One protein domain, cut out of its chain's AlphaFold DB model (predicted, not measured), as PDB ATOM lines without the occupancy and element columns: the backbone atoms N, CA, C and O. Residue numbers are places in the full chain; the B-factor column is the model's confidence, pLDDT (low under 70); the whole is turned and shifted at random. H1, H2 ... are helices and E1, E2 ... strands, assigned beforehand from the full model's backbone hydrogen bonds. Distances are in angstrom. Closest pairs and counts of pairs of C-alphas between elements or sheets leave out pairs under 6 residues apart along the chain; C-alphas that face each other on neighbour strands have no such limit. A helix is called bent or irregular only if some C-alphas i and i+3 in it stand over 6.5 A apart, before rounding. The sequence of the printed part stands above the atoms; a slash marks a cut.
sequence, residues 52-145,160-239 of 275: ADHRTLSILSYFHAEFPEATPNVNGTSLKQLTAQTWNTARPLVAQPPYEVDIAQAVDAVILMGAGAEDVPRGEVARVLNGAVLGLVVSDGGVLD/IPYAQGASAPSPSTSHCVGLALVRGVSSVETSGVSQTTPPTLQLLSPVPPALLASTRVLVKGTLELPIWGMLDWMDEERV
ATOM      1  N   ALA A  52     -14.562  28.973  15.023       87.31
ATOM      2  CA  ALA A  52     -14.771  28.447  13.679       87.31
ATOM      3  C   ALA A  52     -13.533  28.671  12.800       87.31
ATOM      4  O   ALA A  52     -13.092  27.739  12.128       87.31
ATOM      5  N   ASP A  53     -12.915  29.851  12.874       87.75
ATOM      6  CA  ASP A  53     -11.698  30.166  12.118       87.75
ATOM      7  C   ASP A  53     -10.531  29.273  12.557       87.75
ATOM      8  O   ASP A  53      -9.864  28.664  11.723       87.75
ATOM      9  N   HIS A  54     -10.341  29.094  13.867       89.38
ATOM     10  CA  HIS A  54      -9.301  28.209  14.403       89.38
ATOM     11  C   HIS A  54      -9.488  26.747  14.006       89.38
ATOM     12  O   HIS A  54      -8.510  26.081  13.657       89.38
ATOM     13  N   ARG A  55     -10.728  26.243  14.023       90.06
ATOM     14  CA  ARG A  55     -11.035  24.892  13.538       90.06
ATOM     15  C   ARG A  55     -10.669  24.768  12.064       90.06
ATOM     16  O   ARG A  55     -10.009  23.813  11.672       90.06
ATOM     17  N   THR A  56     -11.058  25.759  11.275       89.44
ATOM     18  CA  THR A  56     -10.841  25.771   9.831       89.44
ATOM     19  C   THR A  56      -9.350  25.785   9.482       89.44
ATOM     20  O   THR A  56      -8.886  24.950   8.705       89.44
ATOM     21  N   LEU A  57      -8.577  26.666  10.123       89.81
ATOM     22  CA  LEU A  57      -7.123  26.731   9.968       89.81
ATOM     23  C   LEU A  57      -6.442  25.434  10.415       89.81
ATOM     24  O   LEU A  57      -5.521  24.974   9.749       89.81
ATOM     25  N   SER A  58      -6.911  24.819  11.504       92.31
ATOM     26  CA  SER A  58      -6.370  23.545  11.997       92.31
ATOM     27  C   SER A  58      -6.575  22.402  11.000       92.31
ATOM     28  O   SER A  58      -5.640  21.650  10.743       92.31
ATOM     29  N   ILE A  59      -7.768  22.286  10.407       93.31
ATOM     30  CA  ILE A  59      -8.074  21.234   9.421       93.31
ATOM     31  C   ILE A  59      -7.212  21.400   8.168       93.31
ATOM     32  O   ILE A  59      -6.651  20.433   7.663       93.31
ATOM     33  N   LEU A  60      -7.071  22.624   7.663       92.56
ATOM     34  CA  LEU A  60      -6.262  22.860   6.466       92.56
ATOM     35  C   LEU A  60      -4.775  22.692   6.722       92.56
ATOM     36  O   LEU A  60      -4.077  22.090   5.913       92.56
ATOM     37  N   SER A  61      -4.308  23.176   7.871       93.56
ATOM     38  CA  SER A  61      -2.955  22.913   8.349       93.56
ATOM     39  C   SER A  61      -2.679  21.409   8.383       93.56
ATOM     40  O   SER A  61      -1.634  20.983   7.908       93.56
ATOM     41  N   TYR A  62      -3.634  20.596   8.847       94.75
ATOM     42  CA  TYR A  62      -3.516  19.139   8.825       94.75
ATOM     43  C   TYR A  62      -3.382  18.579   7.401       94.75
ATOM     44  O   TYR A  62      -2.449  17.829   7.144       94.75
ATOM     45  N   PHE A  63      -4.244  18.958   6.453       94.81
ATOM     46  CA  PHE A  63      -4.170  18.423   5.083       94.81
ATOM     47  C   PHE A  63      -2.935  18.875   4.287       94.81
ATOM     48  O   PHE A  63      -2.575  18.231   3.307       94.81
ATOM     49  N   HIS A  64      -2.266  19.945   4.719       94.44
ATOM     50  CA  HIS A  64      -0.971  20.365   4.180       94.44
ATOM     51  C   HIS A  64       0.225  19.861   4.997       94.44
ATOM     52  O   HIS A  64       1.363  20.171   4.643       94.44
ATOM     53  N   ALA A  65       0.005  19.136   6.093       95.06
ATOM     54  CA  ALA A  65       1.079  18.643   6.940       95.06
ATOM     55  C   ALA A  65       1.817  17.466   6.291       95.06
ATOM     56  O   ALA A  65       1.216  16.593   5.672       95.06
ATOM     57  N   GLU A  66       3.123  17.404   6.518       93.38
ATOM     58  CA  GLU A  66       3.956  16.247   6.209       93.38
ATOM     59  C   GLU A  66       4.355  15.576   7.532       93.38
ATOM     60  O   GLU A  66       5.043  16.160   8.380       93.38
ATOM     61  N   PHE A  67       3.861  14.355   7.740       91.19
ATOM     62  CA  PHE A  67       4.163  13.543   8.919       91.19
ATOM     63  C   PHE A  67       5.394  12.663   8.675       91.19
ATOM     64  O   PHE A  67       5.659  12.280   7.534       91.19
ATOM     65  N   PRO A  68       6.144  12.304   9.734       88.44
ATOM     66  CA  PRO A  68       7.260  11.382   9.588       88.44
ATOM     67  C   PRO A  68       6.779  10.023   9.082       88.44
ATOM     68  O   PRO A  68       5.685   9.572   9.428       88.44
ATOM     69  N   GLU A  69       7.642   9.334   8.339       85.56
ATOM     70  CA  GLU A  69       7.373   7.963   7.915       85.56
ATOM     71  C   GLU A  69       7.039   7.064   9.112       85.56
ATOM     72  O   GLU A  69       7.668   7.129  10.180       85.56
ATOM     73  N   ALA A  70       6.039   6.208   8.913       84.12
ATOM     74  CA  ALA A  70       5.676   5.200   9.891       84.12
ATOM     75  C   ALA A  70       6.811   4.184  10.030       84.12
ATOM     76  O   ALA A  70       7.427   3.774   9.045       84.12
ATOM     77  N   THR A  71       7.067   3.750  11.259       81.56
ATOM     78  CA  THR A  71       8.019   2.671  11.515       81.56
ATOM     79  C   THR A  71       7.312   1.399  11.935       81.56
ATOM     80  O   THR A  71       6.368   1.470  12.728       81.56
ATOM     81  N   PRO A  72       7.778   0.236  11.454       80.81
ATOM     82  CA  PRO A  72       7.310  -1.039  11.966       80.81
ATOM     83  C   PRO A  72       7.718  -1.179  13.437       80.81
ATOM     84  O   PRO A  72       8.866  -0.918  13.805       80.81
ATOM     85  N   ASN A  73       6.771  -1.578  14.278       74.62
ATOM     86  CA  ASN A  73       6.971  -1.934  15.676       74.62
ATOM     87  C   ASN A  73       6.428  -3.360  15.929       74.62
ATOM     88  O   ASN A  73       5.821  -3.973  15.051       74.62
ATOM     89  N   VAL A  74       6.670  -3.902  17.127       70.06
ATOM     90  CA  VAL A  74       6.293  -5.280  17.515       70.06
ATOM     91  C   VAL A  74       4.779  -5.551  17.422       70.06
ATOM     92  O   VAL A  74       4.370  -6.664  17.115       70.06
ATOM     93  N   ASN A  75       3.963  -4.525  17.638       67.56
ATOM     94  CA  ASN A  75       2.500  -4.517  17.632       67.56
ATOM     95  C   ASN A  75       1.903  -3.912  16.340       67.56
ATOM     96  O   ASN A  75       0.707  -3.641  16.299       67.56
ATOM     97  N   GLY A  76       2.714  -3.658  15.305       74.62
ATOM     98  CA  GLY A  76       2.270  -3.097  14.025       74.62
ATOM     99  C   GLY A  76       3.016  -1.831  13.601       74.62
ATOM    100  O   GLY A  76       4.010  -1.422  14.198       74.62
ATOM    101  N   THR A  77       2.564  -1.200  12.523       80.31
ATOM    102  CA  THR A  77       3.108   0.077  12.044       80.31
ATOM    103  C   THR A  77       2.518   1.238  12.834       80.31
ATOM    104  O   THR A  77       1.303   1.341  12.962       80.31
ATOM    105  N   SER A  78       3.363   2.144  13.329       78.94
ATOM    106  CA  SER A  78       2.915   3.365  14.008       78.94
ATOM    107  C   SER A  78       3.732   4.582  13.575       78.94
ATOM    108  O   SER A  78       4.884   4.462  13.146       78.94
ATOM    109  N   LEU A  79       3.154   5.778  13.716       77.44
ATOM    110  CA  LEU A  79       3.906   7.022  13.552       77.44
ATOM    111  C   LEU A  79       4.978   7.136  14.640       77.44
ATOM    112  O   LEU A  79       4.710   6.874  15.812       77.44
ATOM    113  N   LYS A  80       6.177   7.591  14.262       73.88
ATOM    114  CA  LYS A  80       7.219   7.991  15.225       73.88
ATOM    115  C   LYS A  80       6.782   9.175  16.088       73.88
ATOM    116  O   LYS A  80       7.187   9.286  17.239       73.88
ATOM    117  N   GLN A  81       5.997  10.077  15.503       79.50
ATOM    118  CA  GLN A  81       5.550  11.316  16.123       79.50
ATOM    119  C   GLN A  81       4.198  11.721  15.532       79.50
ATOM    120  O   GLN A  81       3.981  11.589  14.330       79.50
ATOM    121  N   LEU A  82       3.309  12.242  16.380       80.44
ATOM    122  CA  LEU A  82       1.962  12.689  15.995       80.44
ATOM    123  C   LEU A  82       1.906  14.162  15.562       80.44
ATOM    124  O   LEU A  82       0.832  14.688  15.288       80.44
ATOM    125  N   THR A  83       3.046  14.849  15.527       87.12
ATOM    126  CA  THR A  83       3.146  16.243  15.089       87.12
ATOM    127  C   THR A  83       3.803  16.316  13.718       87.12
ATOM    128  O   THR A  83       4.763  15.592  13.439       87.12
ATOM    129  N   ALA A  84       3.272  17.211  12.885       91.25
ATOM    130  CA  ALA A  84       3.807  17.517  11.567       91.25
ATOM    131  C   ALA A  84       5.287  17.919  11.661       91.25
ATOM    132  O   ALA A  84       5.672  18.665  12.565       91.25
ATOM    133  N   GLN A  85       6.111  17.427  10.735       92.00
ATOM    134  CA  GLN A  85       7.503  17.866  10.606       92.00
ATOM    135  C   GLN A  85       7.590  19.171   9.821       92.00
ATOM    136  O   GLN A  85       8.346  20.073  10.181       92.00
ATOM    137  N   THR A  86       6.794  19.260   8.761       94.81
ATOM    138  CA  THR A  86       6.763  20.366   7.806       94.81
ATOM    139  C   THR A  86       5.345  20.548   7.270       94.81
ATOM    140  O   THR A  86       4.456  19.730   7.515       94.81
ATOM    141  N   TRP A  87       5.129  21.648   6.549       95.00
ATOM    142  CA  TRP A  87       3.909  21.892   5.786       95.00
ATOM    143  C   TRP A  87       4.262  22.118   4.325       95.00
ATOM    144  O   TRP A  87       5.121  22.945   4.016       95.00
ATOM    145  N   ASN A  88       3.562  21.426   3.434       92.88
ATOM    146  CA  ASN A  88       3.707  21.573   1.999       92.88
ATOM    147  C   ASN A  88       2.491  22.276   1.406       92.88
ATOM    148  O   ASN A  88       1.442  21.692   1.123       92.88
ATOM    149  N   THR A  89       2.664  23.575   1.214       91.62
ATOM    150  CA  THR A  89       1.673  24.466   0.613       91.62
ATOM    151  C   THR A  89       2.026  24.818  -0.830       91.62
ATOM    152  O   THR A  89       1.451  25.747  -1.382       91.62
ATOM    153  N   ALA A  90       2.951  24.087  -1.468       92.00
ATOM    154  CA  ALA A  90       3.368  24.358  -2.846       92.00
ATOM    155  C   ALA A  90       2.278  24.041  -3.882       92.00
ATOM    156  O   ALA A  90       2.389  24.452  -5.036       92.00
ATOM    157  N   ARG A  91       1.241  23.291  -3.490       91.06
ATOM    158  CA  ARG A  91       0.081  22.965  -4.324       91.06
ATOM    159  C   ARG A  91      -1.215  23.090  -3.521       91.06
ATOM    160  O   ARG A  91      -1.221  22.695  -2.353       91.06
ATOM    161  N   PRO A  92      -2.312  23.572  -4.131       92.00
ATOM    162  CA  PRO A  92      -3.640  23.463  -3.534       92.00
ATOM    163  C   PRO A  92      -4.057  21.996  -3.407       92.00
ATOM    164  O   PRO A  92      -3.594  21.153  -4.179       92.00
ATOM    165  N   LEU A  93      -4.969  21.693  -2.476       91.44
ATOM    166  CA  LEU A  93      -5.446  20.324  -2.232       91.44
ATOM    167  C   LEU A  93      -5.997  19.670  -3.507       91.44
ATOM    168  O   LEU A  93      -5.706  18.511  -3.784       91.44
ATOM    169  N   VAL A  94      -6.710  20.424  -4.345       89.19
ATOM    170  CA  VAL A  94      -7.268  19.906  -5.606       89.19
ATOM    171  C   VAL A  94      -6.213  19.465  -6.628       89.19
ATOM    172  O   VAL A  94      -6.478  18.576  -7.441       89.19
ATOM    173  N   ALA A  95      -5.006  20.033  -6.561       90.00
ATOM    174  CA  ALA A  95      -3.876  19.686  -7.422       90.00
ATOM    175  C   ALA A  95      -2.943  18.628  -6.799       90.00
ATOM    176  O   ALA A  95      -1.936  18.249  -7.410       90.00
ATOM    177  N   GLN A  96      -3.243  18.159  -5.583       91.81
ATOM    178  CA  GLN A  96      -2.517  17.054  -4.967       91.81
ATOM    179  C   GLN A  96      -2.970  15.712  -5.569       91.81
ATOM    180  O   GLN A  96      -4.167  15.515  -5.820       91.81
ATOM    181  N   PRO A  97      -2.030  14.784  -5.826       92.00
ATOM    182  CA  PRO A  97      -2.365  13.454  -6.314       92.00
ATOM    183  C   PRO A  97      -3.091  12.664  -5.214       92.00
ATOM    184  O   PRO A  97      -2.583  12.588  -4.094       92.00
ATOM    185  N   PRO A  98      -4.266  12.083  -5.499       93.62
ATOM    186  CA  PRO A  98      -4.987  11.291  -4.518       93.62
ATOM    187  C   PRO A  98      -4.551   9.835  -4.485       93.62
ATOM    188  O   PRO A  98      -4.046   9.295  -5.468       93.62
ATOM    189  N   TYR A  99      -4.849   9.188  -3.366       94.19
ATOM    190  CA  TYR A  99      -4.919   7.739  -3.285       94.19
ATOM    191  C   TYR A  99      -6.220   7.269  -3.924       94.19
ATOM    192  O   TYR A  99      -7.298   7.749  -3.567       94.19
ATOM    193  N   GLU A 100      -6.120   6.335  -4.858       93.69
ATOM    194  CA  GLU A 100      -7.275   5.642  -5.412       93.69
ATOM    195  C   GLU A 100      -7.532   4.380  -4.590       93.69
ATOM    196  O   GLU A 100      -6.651   3.534  -4.438       93.69
ATOM    197  N   VAL A 101      -8.725   4.289  -4.011       91.94
ATOM    198  CA  VAL A 101      -9.108   3.214  -3.099       91.94
ATOM    199  C   VAL A 101     -10.250   2.429  -3.719       91.94
ATOM    200  O   VAL A 101     -11.347   2.958  -3.902       91.94
ATOM    201  N   ASP A 102      -9.984   1.159  -4.019       91.00
ATOM    202  CA  ASP A 102     -11.016   0.184  -4.365       91.00
ATOM    203  C   ASP A 102     -11.801  -0.170  -3.098       91.00
ATOM    204  O   ASP A 102     -11.284  -0.831  -2.191       91.00
ATOM    205  N   ILE A 103     -13.047   0.300  -3.026       89.69
ATOM    206  CA  ILE A 103     -13.899   0.120  -1.851       89.69
ATOM    207  C   ILE A 103     -14.135  -1.364  -1.574       89.69
ATOM    208  O   ILE A 103     -14.125  -1.759  -0.412       89.69
ATOM    209  N   ALA A 104     -14.289  -2.191  -2.612       86.81
ATOM    210  CA  ALA A 104     -14.618  -3.604  -2.449       86.81
ATOM    211  C   ALA A 104     -13.495  -4.409  -1.777       86.81
ATOM    212  O   ALA A 104     -13.755  -5.450  -1.180       86.81
ATOM    213  N   GLN A 105     -12.249  -3.936  -1.872       87.94
ATOM    214  CA  GLN A 105     -11.084  -4.620  -1.308       87.94
ATOM    215  C   GLN A 105     -10.589  -3.952  -0.023       87.94
ATOM    216  O   GLN A 105     -10.255  -4.620   0.961       87.94
ATOM    217  N   ALA A 106     -10.513  -2.622  -0.029       90.31
ATOM    218  CA  ALA A 106      -9.819  -1.872   1.007       90.31
ATOM    219  C   ALA A 106     -10.719  -1.467   2.182       90.31
ATOM    220  O   ALA A 106     -10.197  -1.210   3.267       90.31
ATOM    221  N   VAL A 107     -12.041  -1.417   1.997       91.88
ATOM    222  CA  VAL A 107     -12.976  -0.882   2.995       91.88
ATOM    223  C   VAL A 107     -13.907  -1.985   3.487       91.88
ATOM    224  O   VAL A 107     -14.634  -2.585   2.707       91.88
ATOM    225  N   ASP A 108     -13.912  -2.215   4.796       91.50
ATOM    226  CA  ASP A 108     -14.823  -3.156   5.455       91.50
ATOM    227  C   ASP A 108     -16.143  -2.486   5.840       91.50
ATOM    228  O   ASP A 108     -17.195  -3.117   5.797       91.50
ATOM    229  N   ALA A 109     -16.101  -1.206   6.223       92.75
ATOM    230  CA  ALA A 109     -17.293  -0.475   6.630       92.75
ATOM    231  C   ALA A 109     -17.158   1.040   6.448       92.75
ATOM    232  O   ALA A 109     -16.113   1.638   6.722       92.75
ATOM    233  N   VAL A 110     -18.269   1.664   6.066       94.69
ATOM    234  CA  VAL A 110     -18.499   3.105   6.128       94.69
ATOM    235  C   VAL A 110     -19.546   3.377   7.200       94.69
ATOM    236  O   VAL A 110     -20.653   2.844   7.144       94.69
ATOM    237  N   ILE A 111     -19.216   4.232   8.164       95.75
ATOM    238  CA  ILE A 111     -20.105   4.616   9.265       95.75
ATOM    239  C   ILE A 111     -20.327   6.122   9.202       95.75
ATOM    240  O   ILE A 111     -19.378   6.905   9.151       95.75
ATOM    241  N   LEU A 112     -21.591   6.536   9.206       95.94
ATOM    242  CA  LEU A 112     -21.971   7.943   9.240       95.94
ATOM    243  C   LEU A 112     -22.404   8.297  10.665       95.94
ATOM    244  O   LEU A 112     -23.215   7.596  11.261       95.94
ATOM    245  N   MET A 113     -21.868   9.388  11.205       93.31
ATOM    246  CA  MET A 113     -22.153   9.868  12.553       93.31
ATOM    247  C   MET A 113     -22.527  11.349  12.537       93.31
ATOM    248  O   MET A 113     -21.967  12.148  11.784       93.31
ATOM    249  N   GLY A 114     -23.418  11.729  13.449       88.94
ATOM    250  CA  GLY A 114     -23.915  13.094  13.590       88.94
ATOM    251  C   GLY A 114     -25.425  13.160  13.403       88.94
ATOM    252  O   GLY A 114     -26.068  12.153  13.137       88.94
ATOM    253  N   ALA A 115     -25.988  14.353  13.571       87.56
ATOM    254  CA  ALA A 115     -27.423  14.553  13.416       87.56
ATOM    255  C   ALA A 115     -27.859  14.288  11.963       87.56
ATOM    256  O   ALA A 115     -27.309  14.903  11.046       87.56
ATOM    257  N   GLY A 116     -28.842  13.403  11.772       86.62
ATOM    258  CA  GLY A 116     -29.396  13.051  10.461       86.62
ATOM    259  C   GLY A 116     -28.558  12.039   9.674       86.62
ATOM    260  O   GLY A 116     -28.852  11.783   8.508       86.62
ATOM    261  N   ALA A 117     -27.512  11.465  10.274       89.62
ATOM    262  CA  ALA A 117     -26.708  10.416   9.645       89.62
ATOM    263  C   ALA A 117     -27.463   9.075   9.549       89.62
ATOM    264  O   ALA A 117     -27.190   8.264   8.663       89.62
ATOM    265  N   GLU A 118     -28.420   8.862  10.450       89.75
ATOM    266  CA  GLU A 118     -29.320   7.716  10.522       89.75
ATOM    267  C   GLU A 118     -30.355   7.682   9.389       89.75
ATOM    268  O   GLU A 118     -30.852   6.610   9.056       89.75
ATOM    269  N   ASP A 119     -30.635   8.822   8.754       91.44
ATOM    270  CA  ASP A 119     -31.665   8.964   7.715       91.44
ATOM    271  C   ASP A 119     -31.100   8.897   6.287       91.44
ATOM    272  O   ASP A 119     -31.837   9.064   5.315       91.44
ATOM    273  N   VAL A 120     -29.793   8.662   6.130       91.38
ATOM    274  CA  VAL A 120     -29.154   8.578   4.812       91.38
ATOM    275  C   VAL A 120     -29.459   7.213   4.178       91.38
ATOM    276  O   VAL A 120     -28.984   6.189   4.672       91.38
ATOM    277  N   PRO A 121     -30.212   7.149   3.063       90.38
ATOM    278  CA  PRO A 121     -30.453   5.884   2.382       90.38
ATOM    279  C   PRO A 121     -29.183   5.408   1.666       90.38
ATOM    280  O   PRO A 121     -28.362   6.211   1.220       90.38
ATOM    281  N   ARG A 122     -29.049   4.090   1.473       87.56
ATOM    282  CA  ARG A 122     -27.874   3.473   0.821       87.56
ATOM    283  C   ARG A 122     -27.517   4.101  -0.537       87.56
ATOM    284  O   ARG A 122     -26.341   4.308  -0.814       87.56
ATOM    285  N   GLY A 123     -28.517   4.463  -1.346       86.88
ATOM    286  CA  GLY A 123     -28.311   5.091  -2.660       86.88
ATOM    287  C   GLY A 123     -27.699   6.500  -2.616       86.88
ATOM    288  O   GLY A 123     -27.170   6.973  -3.613       86.88
ATOM    289  N   GLU A 124     -27.719   7.172  -1.463       89.25
ATOM    290  CA  GLU A 124     -27.197   8.536  -1.299       89.25
ATOM    291  C   GLU A 124     -25.801   8.572  -0.661       89.25
ATOM    292  O   GLU A 124     -25.164   9.624  -0.603       89.25
ATOM    293  N   VAL A 125     -25.272   7.425  -0.220       91.00
ATOM    294  CA  VAL A 125     -23.993   7.348   0.505       91.00
ATOM    295  C   VAL A 125     -22.844   7.901  -0.327       91.00
ATOM    296  O   VAL A 125     -22.055   8.696   0.176       91.00
ATOM    297  N   ALA A 126     -22.769   7.555  -1.615       90.81
ATOM    298  CA  ALA A 126     -21.735   8.074  -2.510       90.81
ATOM    299  C   ALA A 126     -21.762   9.612  -2.588       90.81
ATOM    300  O   ALA A 126     -20.714  10.260  -2.564       90.81
ATOM    301  N   ARG A 127     -22.963  10.206  -2.614       89.62
ATOM    302  CA  ARG A 127     -23.148  11.662  -2.630       89.62
ATOM    303  C   ARG A 127     -22.747  12.297  -1.300       89.62
ATOM    304  O   ARG A 127     -22.125  13.351  -1.310       89.62
ATOM    305  N   VAL A 128     -23.061  11.647  -0.180       91.81
ATOM    306  CA  VAL A 128     -22.703  12.104   1.174       91.81
ATOM    307  C   VAL A 128     -21.201  12.011   1.442       91.81
ATOM    308  O   VAL A 128     -20.664  12.823   2.196       91.81
ATOM    309  N   LEU A 129     -20.517  11.031   0.848       92.56
ATOM    310  CA  LEU A 129     -19.068  10.890   0.956       92.56
ATOM    311  C   LEU A 129     -18.319  11.877   0.062       92.56
ATOM    312  O   LEU A 129     -17.213  12.268   0.416       92.56
ATOM    313  N   ASN A 130     -18.882  12.298  -1.070       91.12
ATOM    314  CA  ASN A 130     -18.208  13.222  -1.975       91.12
ATOM    315  C   ASN A 130     -17.964  14.591  -1.310       91.12
ATOM    316  O   ASN A 130     -18.905  15.278  -0.921       91.12
ATOM    317  N   GLY A 131     -16.696  14.989  -1.172       89.50
ATOM    318  CA  GLY A 131     -16.286  16.204  -0.459       89.50
ATOM    319  C   GLY A 131     -16.209  16.058   1.067       89.50
ATOM    320  O   GLY A 131     -15.903  17.032   1.756       89.50
ATOM    321  N   ALA A 132     -16.478  14.873   1.621       93.00
ATOM    322  CA  ALA A 132     -16.492  14.663   3.064       93.00
ATOM    323  C   ALA A 132     -15.086  14.511   3.657       93.00
ATOM    324  O   ALA A 132     -14.175  13.954   3.036       93.00
ATOM    325  N   VAL A 133     -14.943  14.939   4.915       95.62
ATOM    326  CA  VAL A 133     -13.800  14.577   5.755       95.62
ATOM    327  C   VAL A 133     -14.154  13.324   6.555       95.62
ATOM    328  O   VAL A 133     -15.146  13.289   7.285       95.62
ATOM    329  N   LEU A 134     -13.326  12.296   6.409       96.56
ATOM    330  CA  LEU A 134     -13.485  10.987   7.027       96.56
ATOM    331  C   LEU A 134     -12.387  10.750   8.060       96.56
ATOM    332  O   LEU A 134     -11.238  11.130   7.850       96.56
ATOM    333  N   GLY A 135     -12.736  10.086   9.157       96.50
ATOM    334  CA  GLY A 135     -11.784   9.427  10.039       96.50
ATOM    335  C   GLY A 135     -11.376   8.075   9.464       96.50
ATOM    336  O   GLY A 135     -12.231   7.288   9.061       96.50
ATOM    337  N   LEU A 136     -10.072   7.821   9.446       95.81
ATOM    338  CA  LEU A 136      -9.467   6.557   9.049       95.81
ATOM    339  C   LEU A 136      -9.265   5.703  10.299       95.81
ATOM    340  O   LEU A 136      -8.426   6.027  11.143       95.81
ATOM    341  N   VAL A 137     -10.057   4.645  10.448       94.94
ATOM    342  CA  VAL A 137     -10.130   3.866  11.687       94.94
ATOM    343  C   VAL A 137      -9.588   2.456  11.477       94.94
ATOM    344  O   VAL A 137      -9.900   1.779  10.496       94.94
ATOM    345  N   VAL A 138      -8.769   2.025  12.434       91.75
ATOM    346  CA  VAL A 138      -8.325   0.638  12.611       91.75
ATOM    347  C   VAL A 138      -9.178   0.027  13.716       91.75
ATOM    348  O   VAL A 138      -9.412   0.678  14.737       91.75
ATOM    349  N   SER A 139      -9.634  -1.211  13.530       87.94
ATOM    350  CA  SER A 139     -10.351  -1.961  14.562       87.94
ATOM    351  C   SER A 139      -9.773  -3.363  14.712       87.94
ATOM    352  O   SER A 139      -9.616  -4.078  13.723       87.94
ATOM    353  N   ASP A 140      -9.481  -3.751  15.955       74.00
ATOM    354  CA  ASP A 140      -8.751  -4.978  16.305       74.00
ATOM    355  C   ASP A 140      -9.578  -6.267  16.118       74.00
ATOM    356  O   ASP A 140      -9.056  -7.365  16.299       74.00
ATOM    357  N   GLY A 141     -10.859  -6.154  15.745       59.97
ATOM    358  CA  GLY A 141     -11.781  -7.287  15.585       59.97
ATOM    359  C   GLY A 141     -12.268  -7.561  14.162       59.97
ATOM    360  O   GLY A 141     -12.991  -8.528  13.964       59.97
ATOM    361  N   GLY A 142     -11.909  -6.742  13.166       53.25
ATOM    362  CA  GLY A 142     -12.648  -6.710  11.897       53.25
ATOM    363  C   GLY A 142     -14.103  -6.263  12.118       53.25
ATOM    364  O   GLY A 142     -14.747  -6.596  13.107       53.25
ATOM    365  N   VAL A 143     -14.678  -5.475  11.211       50.38
ATOM    366  CA  VAL A 143     -16.079  -5.011  11.354       50.38
ATOM    367  C   VAL A 143     -17.071  -6.102  10.927       50.38
ATOM    368  O   VAL A 143     -18.086  -5.829  10.301       50.38
ATOM    369  N   LEU A 144     -16.764  -7.366  11.226       47.53
ATOM    370  CA  LEU A 144     -17.673  -8.493  11.004       47.53
ATOM    371  C   LEU A 144     -18.552  -8.777  12.232       47.53
ATOM    372  O   LEU A 144     -19.560  -9.458  12.090       47.53
ATOM    373  N   ASP A 145     -18.231  -8.194  13.392       41.94
ATOM    374  CA  ASP A 145     -19.004  -8.358  14.634       41.94
ATOM    375  C   ASP A 145     -19.998  -7.210  14.895       41.94
ATOM    376  O   ASP A 145     -20.563  -7.101  15.984       41.94
ATOM    377  N   ILE A 160     -21.020   0.390  -1.810       89.06
ATOM    378  CA  ILE A 160     -20.303   0.905  -0.643       89.06
ATOM    379  C   ILE A 160     -20.781   0.149   0.613       89.06
ATOM    380  O   ILE A 160     -21.995   0.111   0.840       89.06
ATOM    381  N   PRO A 161     -19.878  -0.413   1.448       91.50
ATOM    382  CA  PRO A 161     -20.226  -1.219   2.618       91.50
ATOM    383  C   PRO A 161     -20.753  -0.327   3.749       91.50
ATOM    384  O   PRO A 161     -20.057   0.009   4.702       91.50
ATOM    385  N   TYR A 162     -22.000   0.110   3.609       91.44
ATOM    386  CA  TYR A 162     -22.686   1.011   4.523       91.44
ATOM    387  C   TYR A 162     -23.957   0.356   5.060       91.44
ATOM    388  O   TYR A 162     -24.801  -0.128   4.299       91.44
ATOM    389  N   ALA A 163     -24.120   0.406   6.380       90.12
ATOM    390  CA  ALA A 163     -25.361   0.068   7.058       90.12
ATOM    391  C   ALA A 163     -25.986   1.343   7.638       90.12
ATOM    392  O   ALA A 163     -25.358   2.077   8.404       90.12
ATOM    393  N   GLN A 164     -27.235   1.608   7.253       91.25
ATOM    394  CA  GLN A 164     -27.981   2.760   7.741       91.25
ATOM    395  C   GLN A 164     -28.176   2.661   9.255       91.25
ATOM    396  O   GLN A 164     -28.575   1.618   9.765       91.25
ATOM    397  N   GLY A 165     -27.862   3.744   9.969       87.31
ATOM    398  CA  GLY A 165     -27.941   3.777  11.431       87.31
ATOM    399  C   GLY A 165     -26.899   2.912  12.154       87.31
ATOM    400  O   GLY A 165     -27.088   2.625  13.334       87.31
ATOM    401  N   ALA A 166     -25.817   2.490  11.484       89.94
ATOM    402  CA  ALA A 166     -24.731   1.749  12.126       89.94
ATOM    403  C   ALA A 166     -24.161   2.501  13.340       89.94
ATOM    404  O   ALA A 166     -23.950   3.716  13.305       89.94
ATOM    405  N   SER A 167     -23.877   1.764  14.414       90.00
ATOM    406  CA  SER A 167     -23.266   2.324  15.616       90.00
ATOM    407  C   SER A 167     -21.827   2.772  15.364       90.00
ATOM    408  O   SER A 167     -21.110   2.193  14.548       90.00
ATOM    409  N   ALA A 168     -21.375   3.768  16.127       90.31
ATOM    410  CA  ALA A 168     -19.976   4.178  16.126       90.31
ATOM    411  C   ALA A 168     -19.043   3.001  16.496       90.31
ATOM    412  O   ALA A 168     -19.424   2.174  17.333       90.31
ATOM    413  N   PRO A 169     -17.815   2.941  15.942       91.19
ATOM    414  CA  PRO A 169     -16.814   1.966  16.368       91.19
ATOM    415  C   PRO A 169     -16.562   2.037  17.875       91.19
ATOM    416  O   PRO A 169     -16.499   3.125  18.455       91.19
ATOM    417  N   SER A 170     -16.387   0.879  18.516       90.75
ATOM    418  CA  SER A 170     -16.112   0.835  19.952       90.75
ATOM    419  C   SER A 170     -14.763   1.495  20.266       90.75
ATOM    420  O   SER A 170     -13.745   1.090  19.698       90.75
ATOM    421  N   PRO A 171     -14.691   2.451  21.207       91.38
ATOM    422  CA  PRO A 171     -13.436   3.115  21.557       91.38
ATOM    423  C   PRO A 171     -12.437   2.192  22.275       91.38
ATOM    424  O   PRO A 171     -11.275   2.560  22.419       91.38
ATOM    425  N   SER A 172     -12.864   1.017  22.757       90.94
ATOM    426  CA  SER A 172     -11.978   0.042  23.410       90.94
ATOM    427  C   SER A 172     -11.248  -0.882  22.433       90.94
ATOM    428  O   SER A 172     -10.248  -1.480  22.816       90.94
ATOM    429  N   THR A 173     -11.744  -1.010  21.201       90.44
ATOM    430  CA  THR A 173     -11.237  -1.952  20.183       90.44
ATOM    431  C   THR A 173     -10.987  -1.277  18.837       90.44
ATOM    432  O   THR A 173     -10.820  -1.942  17.811       90.44
ATOM    433  N   SER A 174     -11.006   0.054  18.805       92.50
ATOM    434  CA  SER A 174     -10.723   0.826  17.605       92.50
ATOM    435  C   SER A 174      -9.997   2.120  17.932       92.50
ATOM    436  O   SER A 174     -10.130   2.678  19.024       92.50
ATOM    437  N   HIS A 175      -9.219   2.606  16.971       91.44
ATOM    438  CA  HIS A 175      -8.561   3.899  17.064       91.44
ATOM    439  C   HIS A 175      -8.511   4.590  15.701       91.44
ATOM    440  O   HIS A 175      -8.388   3.958  14.652       91.44
ATOM    441  N   CYS A 176      -8.610   5.918  15.727       93.31
ATOM    442  CA  CYS A 176      -8.478   6.751  14.539       93.31
ATOM    443  C   CYS A 176      -6.996   7.042  14.281       93.31
ATOM    444  O   CYS A 176      -6.303   7.577  15.147       93.31
ATOM    445  N   VAL A 177      -6.520   6.696  13.089       92.31
ATOM    446  CA  VAL A 177      -5.135   6.898  12.642       92.31
ATOM    447  C   VAL A 177      -4.933   8.304  12.082       92.31
ATOM    448  O   VAL A 177      -3.853   8.882  12.199       92.31
ATOM    449  N   GLY A 178      -5.974   8.876  11.483       93.69
ATOM    450  CA  GLY A 178      -5.932  10.210  10.906       93.69
ATOM    451  C   GLY A 178      -7.195  10.537  10.126       93.69
ATOM    452  O   GLY A 178      -8.190   9.819  10.198       93.69
ATOM    453  N   LEU A 179      -7.150  11.639   9.385       95.88
ATOM    454  CA  LEU A 179      -8.258  12.104   8.563       95.88
ATOM    455  C   LEU A 179      -7.921  11.967   7.075       95.88
ATOM    456  O   LEU A 179      -6.762  12.076   6.664       95.88
ATOM    457  N   ALA A 180      -8.954  11.779   6.265       96.19
ATOM    458  CA  ALA A 180      -8.884  11.825   4.813       96.19
ATOM    459  C   ALA A 180      -9.991  12.721   4.259       96.19
ATOM    460  O   ALA A 180     -11.101  12.747   4.785       96.19
ATOM    461  N   LEU A 181      -9.694  13.442   3.186       95.44
ATOM    462  CA  LEU A 181     -10.676  14.151   2.379       95.44
ATOM    463  C   LEU A 181     -11.030  13.288   1.172       95.44
ATOM    464  O   LEU A 181     -10.145  12.898   0.412       95.44
ATOM    465  N   VAL A 182     -12.316  13.044   0.957       94.19
ATOM    466  CA  VAL A 182     -12.806  12.437  -0.283       94.19
ATOM    467  C   VAL A 182     -12.951  13.540  -1.323       94.19
ATOM    468  O   VAL A 182     -13.876  14.345  -1.258       94.19
ATOM    469  N   ARG A 183     -12.046  13.593  -2.301       88.88
ATOM    470  CA  ARG A 183     -12.141  14.573  -3.402       88.88
ATOM    471  C   ARG A 183     -13.127  14.155  -4.494       88.88
ATOM    472  O   ARG A 183     -13.487  14.970  -5.336       88.88
ATOM    473  N   GLY A 184     -13.491  12.878  -4.528       89.44
ATOM    474  CA  GLY A 184     -14.360  12.322  -5.551       89.44
ATOM    475  C   GLY A 184     -14.707  10.869  -5.273       89.44
ATOM    476  O   GLY A 184     -13.910  10.124  -4.695       89.44
ATOM    477  N   VAL A 185     -15.900  10.484  -5.714       90.38
ATOM    478  CA  VAL A 185     -16.396   9.108  -5.717       90.38
ATOM    479  C   VAL A 185     -16.731   8.765  -7.160       90.38
ATOM    480  O   VAL A 185     -17.523   9.468  -7.790       90.38
ATOM    481  N   SER A 186     -16.114   7.718  -7.700       85.88
ATOM    482  CA  SER A 186     -16.502   7.198  -9.008       85.88
ATOM    483  C   SER A 186     -17.841   6.475  -8.860       85.88
ATOM    484  O   SER A 186     -17.942   5.531  -8.077       85.88
ATOM    485  N   SER A 187     -18.877   6.943  -9.563       64.75
ATOM    486  CA  SER A 187     -20.182   6.272  -9.618       64.75
ATOM    487  C   SER A 187     -20.419   5.700 -11.011       64.75
ATOM    488  O   SER A 187     -20.234   6.387 -12.019       64.75
ATOM    489  N   VAL A 188     -20.875   4.450 -11.058       53.03
ATOM    490  CA  VAL A 188     -21.173   3.683 -12.275       53.03
ATOM    491  C   VAL A 188     -22.584   3.994 -12.802       53.03
ATOM    492  O   VAL A 188     -23.378   3.101 -13.060       53.03
ATOM    493  N   GLU A 189     -22.939   5.272 -12.956       51.22
ATOM    494  CA  GLU A 189     -24.308   5.663 -13.365       51.22
ATOM    495  C   GLU A 189     -24.381   6.546 -14.620       51.22
ATOM    496  O   GLU A 189     -25.382   7.216 -14.861       51.22
ATOM    497  N   THR A 190     -23.353   6.570 -15.471       42.88
ATOM    498  CA  THR A 190     -23.358   7.435 -16.676       42.88
ATOM    499  C   THR A 190     -23.539   6.715 -18.006       42.88
ATOM    500  O   THR A 190     -23.452   7.330 -19.067       42.88
ATOM    501  N   SER A 191     -23.863   5.429 -18.015       39.84
ATOM    502  CA  SER A 191     -24.222   4.722 -19.247       39.84
ATOM    503  C   SER A 191     -25.173   3.597 -18.890       39.84
ATOM    504  O   SER A 191     -24.871   2.852 -17.971       39.84
ATOM    505  N   GLY A 192     -26.306   3.460 -19.586       46.00
ATOM    506  CA  GLY A 192     -27.326   2.414 -19.377       46.00
ATOM    507  C   GLY A 192     -26.861   0.977 -19.660       46.00
ATOM    508  O   GLY A 192     -27.620   0.169 -20.183       46.00
ATOM    509  N   VAL A 193     -25.604   0.675 -19.353       45.78
ATOM    510  CA  VAL A 193     -24.964  -0.627 -19.355       45.78
ATOM    511  C   VAL A 193     -24.515  -0.835 -17.916       45.78
ATOM    512  O   VAL A 193     -23.586  -0.170 -17.467       45.78
ATOM    513  N   SER A 194     -25.212  -1.716 -17.199       46.34
ATOM    514  CA  SER A 194     -24.804  -2.217 -15.884       46.34
ATOM    515  C   SER A 194     -23.370  -2.750 -16.006       46.34
ATOM    516  O   SER A 194     -23.134  -3.822 -16.562       46.34
ATOM    517  N   GLN A 195     -22.393  -1.925 -15.628       48.09
ATOM    518  CA  GLN A 195     -20.990  -2.303 -15.540       48.09
ATOM    519  C   GLN A 195     -20.701  -2.573 -14.071       48.09
ATOM    520  O   GLN A 195     -20.859  -1.713 -13.215       48.09
ATOM    521  N   THR A 196     -20.282  -3.799 -13.805       55.41
ATOM    522  CA  THR A 196     -20.022  -4.415 -12.501       55.41
ATOM    523  C   THR A 196     -18.756  -3.879 -11.816       55.41
ATOM    524  O   THR A 196     -18.061  -4.621 -11.125       55.41
ATOM    525  N   THR A 197     -18.364  -2.629 -12.077       63.56
ATOM    526  CA  THR A 197     -17.117  -2.077 -11.540       63.56
ATOM    527  C   THR A 197     -17.358  -1.548 -10.126       63.56
ATOM    528  O   THR A 197     -18.273  -0.749  -9.938       63.56
ATOM    529  N   PRO A 198     -16.562  -1.960  -9.124       68.69
ATOM    530  CA  PRO A 198     -16.687  -1.418  -7.778       68.69
ATOM    531  C   PRO A 198     -16.493   0.107  -7.774       68.69
ATOM    532  O   PRO A 198     -15.639   0.618  -8.505       68.69
ATOM    533  N   PRO A 199     -17.239   0.847  -6.938       83.00
ATOM    534  CA  PRO A 199     -16.989   2.265  -6.734       83.00
ATOM    535  C   PRO A 199     -15.569   2.485  -6.196       83.00
ATOM    536  O   PRO A 199     -15.128   1.803  -5.269       83.00
ATOM    537  N   THR A 200     -14.863   3.468  -6.757       91.56
ATOM    538  CA  THR A 200     -13.536   3.887  -6.287       91.56
ATOM    539  C   THR A 200     -13.612   5.235  -5.577       91.56
ATOM    540  O   THR A 200     -14.328   6.149  -6.005       91.56
ATOM    541  N   LEU A 201     -12.875   5.374  -4.472       93.00
ATOM    542  CA  LEU A 201     -12.702   6.651  -3.772       93.00
ATOM    543  C   LEU A 201     -11.376   7.280  -4.159       93.00
ATOM    544  O   LEU A 201     -10.342   6.619  -4.169       93.00
ATOM    545  N   GLN A 202     -11.397   8.587  -4.384       94.38
ATOM    546  CA  GLN A 202     -10.187   9.388  -4.442       94.38
ATOM    547  C   GLN A 202      -9.997  10.084  -3.093       94.38
ATOM    548  O   GLN A 202     -10.780  10.965  -2.728       94.38
ATOM    549  N   LEU A 203      -8.962   9.691  -2.349       94.94
ATOM    550  CA  LEU A 203      -8.666  10.199  -1.012       94.94
ATOM    551  C   LEU A 203      -7.418  11.084  -1.004       94.94
ATOM    552  O   LEU A 203      -6.391  10.743  -1.583       94.94
ATOM    553  N   LEU A 204      -7.485  12.192  -0.273       95.06
ATOM    554  CA  LEU A 204      -6.328  12.993   0.114       95.06
ATOM    555  C   LEU A 204      -6.110  12.837   1.613       95.06
ATOM    556  O   LEU A 204      -7.010  13.103   2.408       95.06
ATOM    557  N   SER A 205      -4.922  12.397   2.010       95.25
ATOM    558  CA  SER A 205      -4.567  12.262   3.418       95.25
ATOM    559  C   SER A 205      -3.069  12.485   3.607       95.25
ATOM    560  O   SER A 205      -2.281  11.966   2.815       95.25
ATOM    561  N   PRO A 206      -2.663  13.212   4.662       94.25
ATOM    562  CA  PRO A 206      -1.262  13.328   5.046       94.25
ATOM    563  C   PRO A 206      -0.768  12.083   5.814       94.25
ATOM    564  O   PRO A 206       0.401  12.012   6.192       94.25
ATOM    565  N   VAL A 207      -1.645  11.105   6.086       92.62
ATOM    566  CA  VAL A 207      -1.285   9.850   6.758       92.62
ATOM    567  C   VAL A 207      -0.339   9.032   5.863       92.62
ATOM    568  O   VAL A 207      -0.658   8.798   4.695       92.62
ATOM    569  N   PRO A 208       0.806   8.554   6.389       89.75
ATOM    570  CA  PRO A 208       1.737   7.734   5.623       89.75
ATOM    571  C   PRO A 208       1.099   6.451   5.061       89.75
ATOM    572  O   PRO A 208       0.366   5.773   5.788       89.75
ATOM    573  N   PRO A 209       1.449   6.035   3.825       88.25
ATOM    574  CA  PRO A 209       0.845   4.876   3.156       88.25
ATOM    575  C   PRO A 209       0.863   3.574   3.962       88.25
ATOM    576  O   PRO A 209      -0.092   2.805   3.917       88.25
ATOM    577  N   ALA A 210       1.921   3.337   4.743       86.88
ATOM    578  CA  ALA A 210       2.043   2.141   5.577       86.88
ATOM    579  C   ALA A 210       0.928   2.021   6.635       86.88
ATOM    580  O   ALA A 210       0.596   0.913   7.040       86.88
ATOM    581  N   LEU A 211       0.344   3.143   7.068       88.50
ATOM    582  CA  LEU A 211      -0.773   3.165   8.013       88.50
ATOM    583  C   LEU A 211      -2.134   3.152   7.315       88.50
ATOM    584  O   LEU A 211      -3.101   2.673   7.891       88.50
ATOM    585  N   LEU A 212      -2.213   3.642   6.075       88.88
ATOM    586  CA  LEU A 212      -3.446   3.589   5.284       88.88
ATOM    587  C   LEU A 212      -3.876   2.146   4.990       88.88
ATOM    588  O   LEU A 212      -5.067   1.860   4.906       88.88
ATOM    589  N   ALA A 213      -2.921   1.222   4.867       85.69
ATOM    590  CA  ALA A 213      -3.214  -0.180   4.581       85.69
ATOM    591  C   ALA A 213      -4.003  -0.885   5.704       85.69
ATOM    592  O   ALA A 213      -4.724  -1.841   5.429       85.69
ATOM    593  N   SER A 214      -3.885  -0.429   6.957       86.69
ATOM    594  CA  SER A 214      -4.616  -1.008   8.093       86.69
ATOM    595  C   SER A 214      -5.952  -0.314   8.380       86.69
ATOM    596  O   SER A 214      -6.764  -0.845   9.137       86.69
ATOM    597  N   THR A 215      -6.220   0.853   7.784       91.38
ATOM    598  CA  THR A 215      -7.443   1.630   8.034       91.38
ATOM    599  C   THR A 215      -8.578   1.187   7.117       91.38
ATOM    600  O   THR A 215      -8.820   1.796   6.076       91.38
ATOM    601  N   ARG A 216      -9.280   0.118   7.503       92.00
ATOM    602  CA  ARG A 216     -10.377  -0.469   6.709       92.00
ATOM    603  C   ARG A 216     -11.762   0.077   7.062       92.00
ATOM    604  O   ARG A 216     -12.739  -0.256   6.398       92.00
ATOM    605  N   VAL A 217     -11.865   0.926   8.084       94.56
ATOM    606  CA  VAL A 217     -13.131   1.535   8.518       94.56
ATOM    607  C   VAL A 217     -13.091   3.032   8.264       94.56
ATOM    608  O   VAL A 217     -12.201   3.733   8.748       94.56
ATOM    609  N   LEU A 218     -14.076   3.528   7.521       95.88
ATOM    610  CA  LEU A 218     -14.219   4.941   7.197       95.88
ATOM    611  C   LEU A 218     -15.364   5.542   8.003       95.88
ATOM    612  O   LEU A 218     -16.505   5.097   7.905       95.88
ATOM    613  N   VAL A 219     -15.079   6.582   8.783       96.38
ATOM    614  CA  VAL A 219     -16.085   7.217   9.641       96.38
ATOM    615  C   VAL A 219     -16.312   8.662   9.216       96.38
ATOM    616  O   VAL A 219     -15.447   9.514   9.411       96.38
ATOM    617  N   LYS A 220     -17.491   8.975   8.675       96.06
ATOM    618  CA  LYS A 220     -17.892  10.361   8.410       96.06
ATOM    619  C   LYS A 220     -18.512  10.955   9.668       96.06
ATOM    620  O   LYS A 220     -19.547  10.485  10.126       96.06
ATOM    621  N   GLY A 221     -17.910  12.015  10.193       93.44
ATOM    622  CA  GLY A 221     -18.502  12.814  11.265       93.44
ATOM    623  C   GLY A 221     -19.207  14.074  10.755       93.44
ATOM    624  O   GLY A 221     -19.652  14.173   9.608       93.44
ATOM    625  N   THR A 222     -19.235  15.080  11.627       91.12
ATOM    626  CA  THR A 222     -19.718  16.444  11.345       91.12
ATOM    627  C   THR A 222     -18.609  17.394  10.888       91.12
ATOM    628  O   THR A 222     -18.849  18.585  10.696       91.12
ATOM    629  N   LEU A 223     -17.377  16.893  10.770       90.06
ATOM    630  CA  LEU A 223     -16.244  17.680  10.311       90.06
ATOM    631  C   LEU A 223     -16.341  17.874   8.798       90.06
ATOM    632  O   LEU A 223     -16.478  16.904   8.054       90.06
ATOM    633  N   GLU A 224     -16.229  19.117   8.350       85.06
ATOM    634  CA  GLU A 224     -16.270  19.474   6.935       85.06
ATOM    635  C   GLU A 224     -15.050  20.317   6.579       85.06
ATOM    636  O   GLU A 224     -14.567  21.116   7.390       85.06
ATOM    637  N   LEU A 225     -14.539  20.124   5.362       81.94
ATOM    638  CA  LEU A 225     -13.491  20.980   4.836       81.94
ATOM    639  C   LEU A 225     -14.121  22.312   4.405       81.94
ATOM    640  O   LEU A 225     -15.138  22.306   3.709       81.94
ATOM    641  N   PRO A 226     -13.533  23.467   4.762       79.38
ATOM    642  CA  PRO A 226     -13.971  24.734   4.195       79.38
ATOM    643  C   PRO A 226     -13.896  24.713   2.666       79.38
ATOM    644  O   PRO A 226     -12.884  24.310   2.094       79.38
ATOM    645  N   ILE A 227     -14.917  25.266   2.009       77.00
ATOM    646  CA  ILE A 227     -14.987  25.375   0.542       77.00
ATOM    647  C   ILE A 227     -13.735  26.051  -0.037       77.00
ATOM    648  O   ILE A 227     -13.208  25.624  -1.060       77.00
ATOM    649  N   TRP A 228     -13.203  27.068   0.645       74.75
ATOM    650  CA  TRP A 228     -12.001  27.774   0.199       74.75
ATOM    651  C   TRP A 228     -10.726  26.915   0.237       74.75
ATOM    652  O   TRP A 228      -9.780  27.199  -0.490       74.75
ATOM    653  N   GLY A 229     -10.713  25.834   1.023       78.19
ATOM    654  CA  GLY A 229      -9.650  24.828   1.021       78.19
ATOM    655  C   GLY A 229      -9.583  23.991  -0.258       78.19
ATOM    656  O   GLY A 229      -8.563  23.363  -0.526       78.19
ATOM    657  N   MET A 230     -10.656  23.997  -1.055       77.38
ATOM    658  CA  MET A 230     -10.746  23.300  -2.341       77.38
ATOM    659  C   MET A 230     -10.536  24.232  -3.539       77.38
ATOM    660  O   MET A 230     -10.759  23.828  -4.676       77.38
ATOM    661  N   LEU A 231     -10.127  25.482  -3.313       85.19
ATOM    662  CA  LEU A 231      -9.823  26.397  -4.407       85.19
ATOM    663  C   LEU A 231      -8.447  26.101  -4.995       85.19
ATOM    664  O   LEU A 231      -7.489  25.791  -4.283       85.19
ATOM    665  N   ASP A 232      -8.365  26.240  -6.310       86.88
ATOM    666  CA  ASP A 232      -7.109  26.213  -7.032       86.88
ATOM    667  C   ASP A 232      -6.562  27.640  -7.091       86.88
ATOM    668  O   ASP A 232      -7.125  28.499  -7.757       86.88
ATOM    669  N   TRP A 233      -5.508  27.928  -6.331       85.81
ATOM    670  CA  TRP A 233      -4.847  29.236  -6.387       85.81
ATOM    671  C   TRP A 233      -3.762  29.294  -7.473       85.81
ATOM    672  O   TRP A 233      -3.124  30.332  -7.634       85.81
ATOM    673  N   MET A 234      -3.538  28.198  -8.208       86.75
ATOM    674  CA  MET A 234      -2.596  28.154  -9.331       86.75
ATOM    675  C   MET A 234      -3.240  28.602 -10.649       86.75
ATOM    676  O   MET A 234      -2.516  28.968 -11.574       86.75
ATOM    677  N   ASP A 235      -4.572  28.572 -10.740       85.19
ATOM    678  CA  ASP A 235      -5.352  28.964 -11.914       85.19
ATOM    679  C   ASP A 235      -6.543  29.834 -11.465       85.19
ATOM    680  O   ASP A 235      -7.391  29.406 -10.689       85.19
ATOM    681  N   GLU A 236      -6.598  31.089 -11.920       83.31
ATOM    682  CA  GLU A 236      -7.657  32.033 -11.524       83.31
ATOM    683  C   GLU A 236      -8.992  31.784 -12.255       83.31
ATOM    684  O   GLU A 236     -10.056  32.223 -11.796       83.31
ATOM    685  N   GLU A 237      -8.951  31.084 -13.392       85.12
ATOM    686  CA  GLU A 237     -10.094  30.849 -14.279       85.12
ATOM    687  C   GLU A 237     -10.674  29.437 -14.137       85.12
ATOM    688  O   GLU A 237     -11.822  29.186 -14.529       85.12
ATOM    689  N   ARG A 238      -9.905  28.500 -13.574       85.00
ATOM    690  CA  ARG A 238     -10.310  27.105 -13.394       85.00
ATOM    691  C   ARG A 238      -9.990  26.596 -12.000       85.00
ATOM    692  O   ARG A 238      -9.009  26.980 -11.391       85.00
ATOM    693  N   VAL A 239     -10.790  25.647 -11.529       83.69
ATOM    694  CA  VAL A 239     -10.490  24.866 -10.327       83.69
ATOM    695  C   VAL A 239     -10.356  23.413 -10.740       83.69
ATOM    696  O   VAL A 239     -11.304  22.836 -11.273       83.69
TER     697      VAL A 239
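AT A GLANCE: This is residues 52 to 145 and 160 to 239 of the 275 residues of an uncharacterized protein of Schizophyllum commune (strain H4-8 / FGSC 9210) (UniProt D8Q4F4). A strongly twisted sheet of six strands makes the core, with H1 over one face and the shorter H3 on the opposite face. The small hairpin E1 and E2 lies at one end of the body, beside H4, and residues 189 to 195 stick out as a free loop. The 174 printed residues have five named helices and eight named strands, in the order H1 E1 E2 E3 H2 E4 H3 E5 E6 E7 H4 E8 H5; the class is mixed, with under half of the residues, 81, in named elements. The sheet, in the order E3 E7 E6 E5 E8 E4, is mixed. The whole is compact, with a radius of gyration of the C-alphas of 16.7 A and spans of 50 by 42 by 32 A.

HOW THE PARTS SIT: In the large sheet E6, residues 174 to 185, is antiparallel to E5, residues 132 to 139, with N 136 and O 178 2.8 A apart. E6 bends by 74 degrees at residue 182 and is also antiparallel to E7, residues 200 to 204, its hairpin partner, with N 183 and O 202 at 2.9 A. Edge strand E3, residues 99 to 102, is antiparallel to E7, with N 101 and O 201 at 2.8 A. E8, residues 217 to 224, is antiparallel to E5, with N 135 and O 219 at 2.8 A, and parallel to edge strand E4, residues 109 to 112, with N 220 and O 111 at 2.8 A. H1, residues 52 to 63, is on the sheet at a height of 10.3 A and runs along the strands, at 27 degrees to E8 on the local plane. H3, residues 122 to 129, is on the opposite face; its closest C-alpha pair with E6 is Ala 126 and Val 185, 6.3 A. H3 is irregular, with C-alphas 123 and 126 7.2 A apart. H2, residues 103 to 106, and H4, residues 209 to 212, only graze the sheet. E1, residues 70 to 73, and E2, residues 76 to 79, form an antiparallel hairpin, with N 71 and O 78 at 3.0 A; the closest C-alphas of E2 and H4 are those of Thr 77 and Leu 211, 6.4 A. H5, residues 227 to 230, is not on the sheet and is close but not clearly touching H1, the closest C-alphas being those of Leu 60 and Gly 229, 6.7 A. Every O i to N i+4 pair is within hydrogen-bond range in H1, 2 of 4 in H3, and H2, H4 and H5 are too short for one.

IN THESE COORDINATES: H1 begins at C-alpha 52 (-14.771, 28.447, 13.679) and is 16.9 A long. E6, 25.4 A, ends at C-alpha 185 (-16.396, 9.108, -5.717); E5 is 21.1 A and E8 18.3 A long. H5 ends at C-alpha 230 (-10.746, 23.300, -2.341).

THE WHOLE: The C-alphas farthest apart, those of Val 74 and Glu 237, are 50.8 A apart. Residues 146 to 159 are not printed, and C-alphas 145 and 160 are 17.9 A apart across the cut. The links E2 to E3 and E6 to E7 are long. The pLDDT is under 70 at residue 75, residues 141 to 145 and residues 187 to 198.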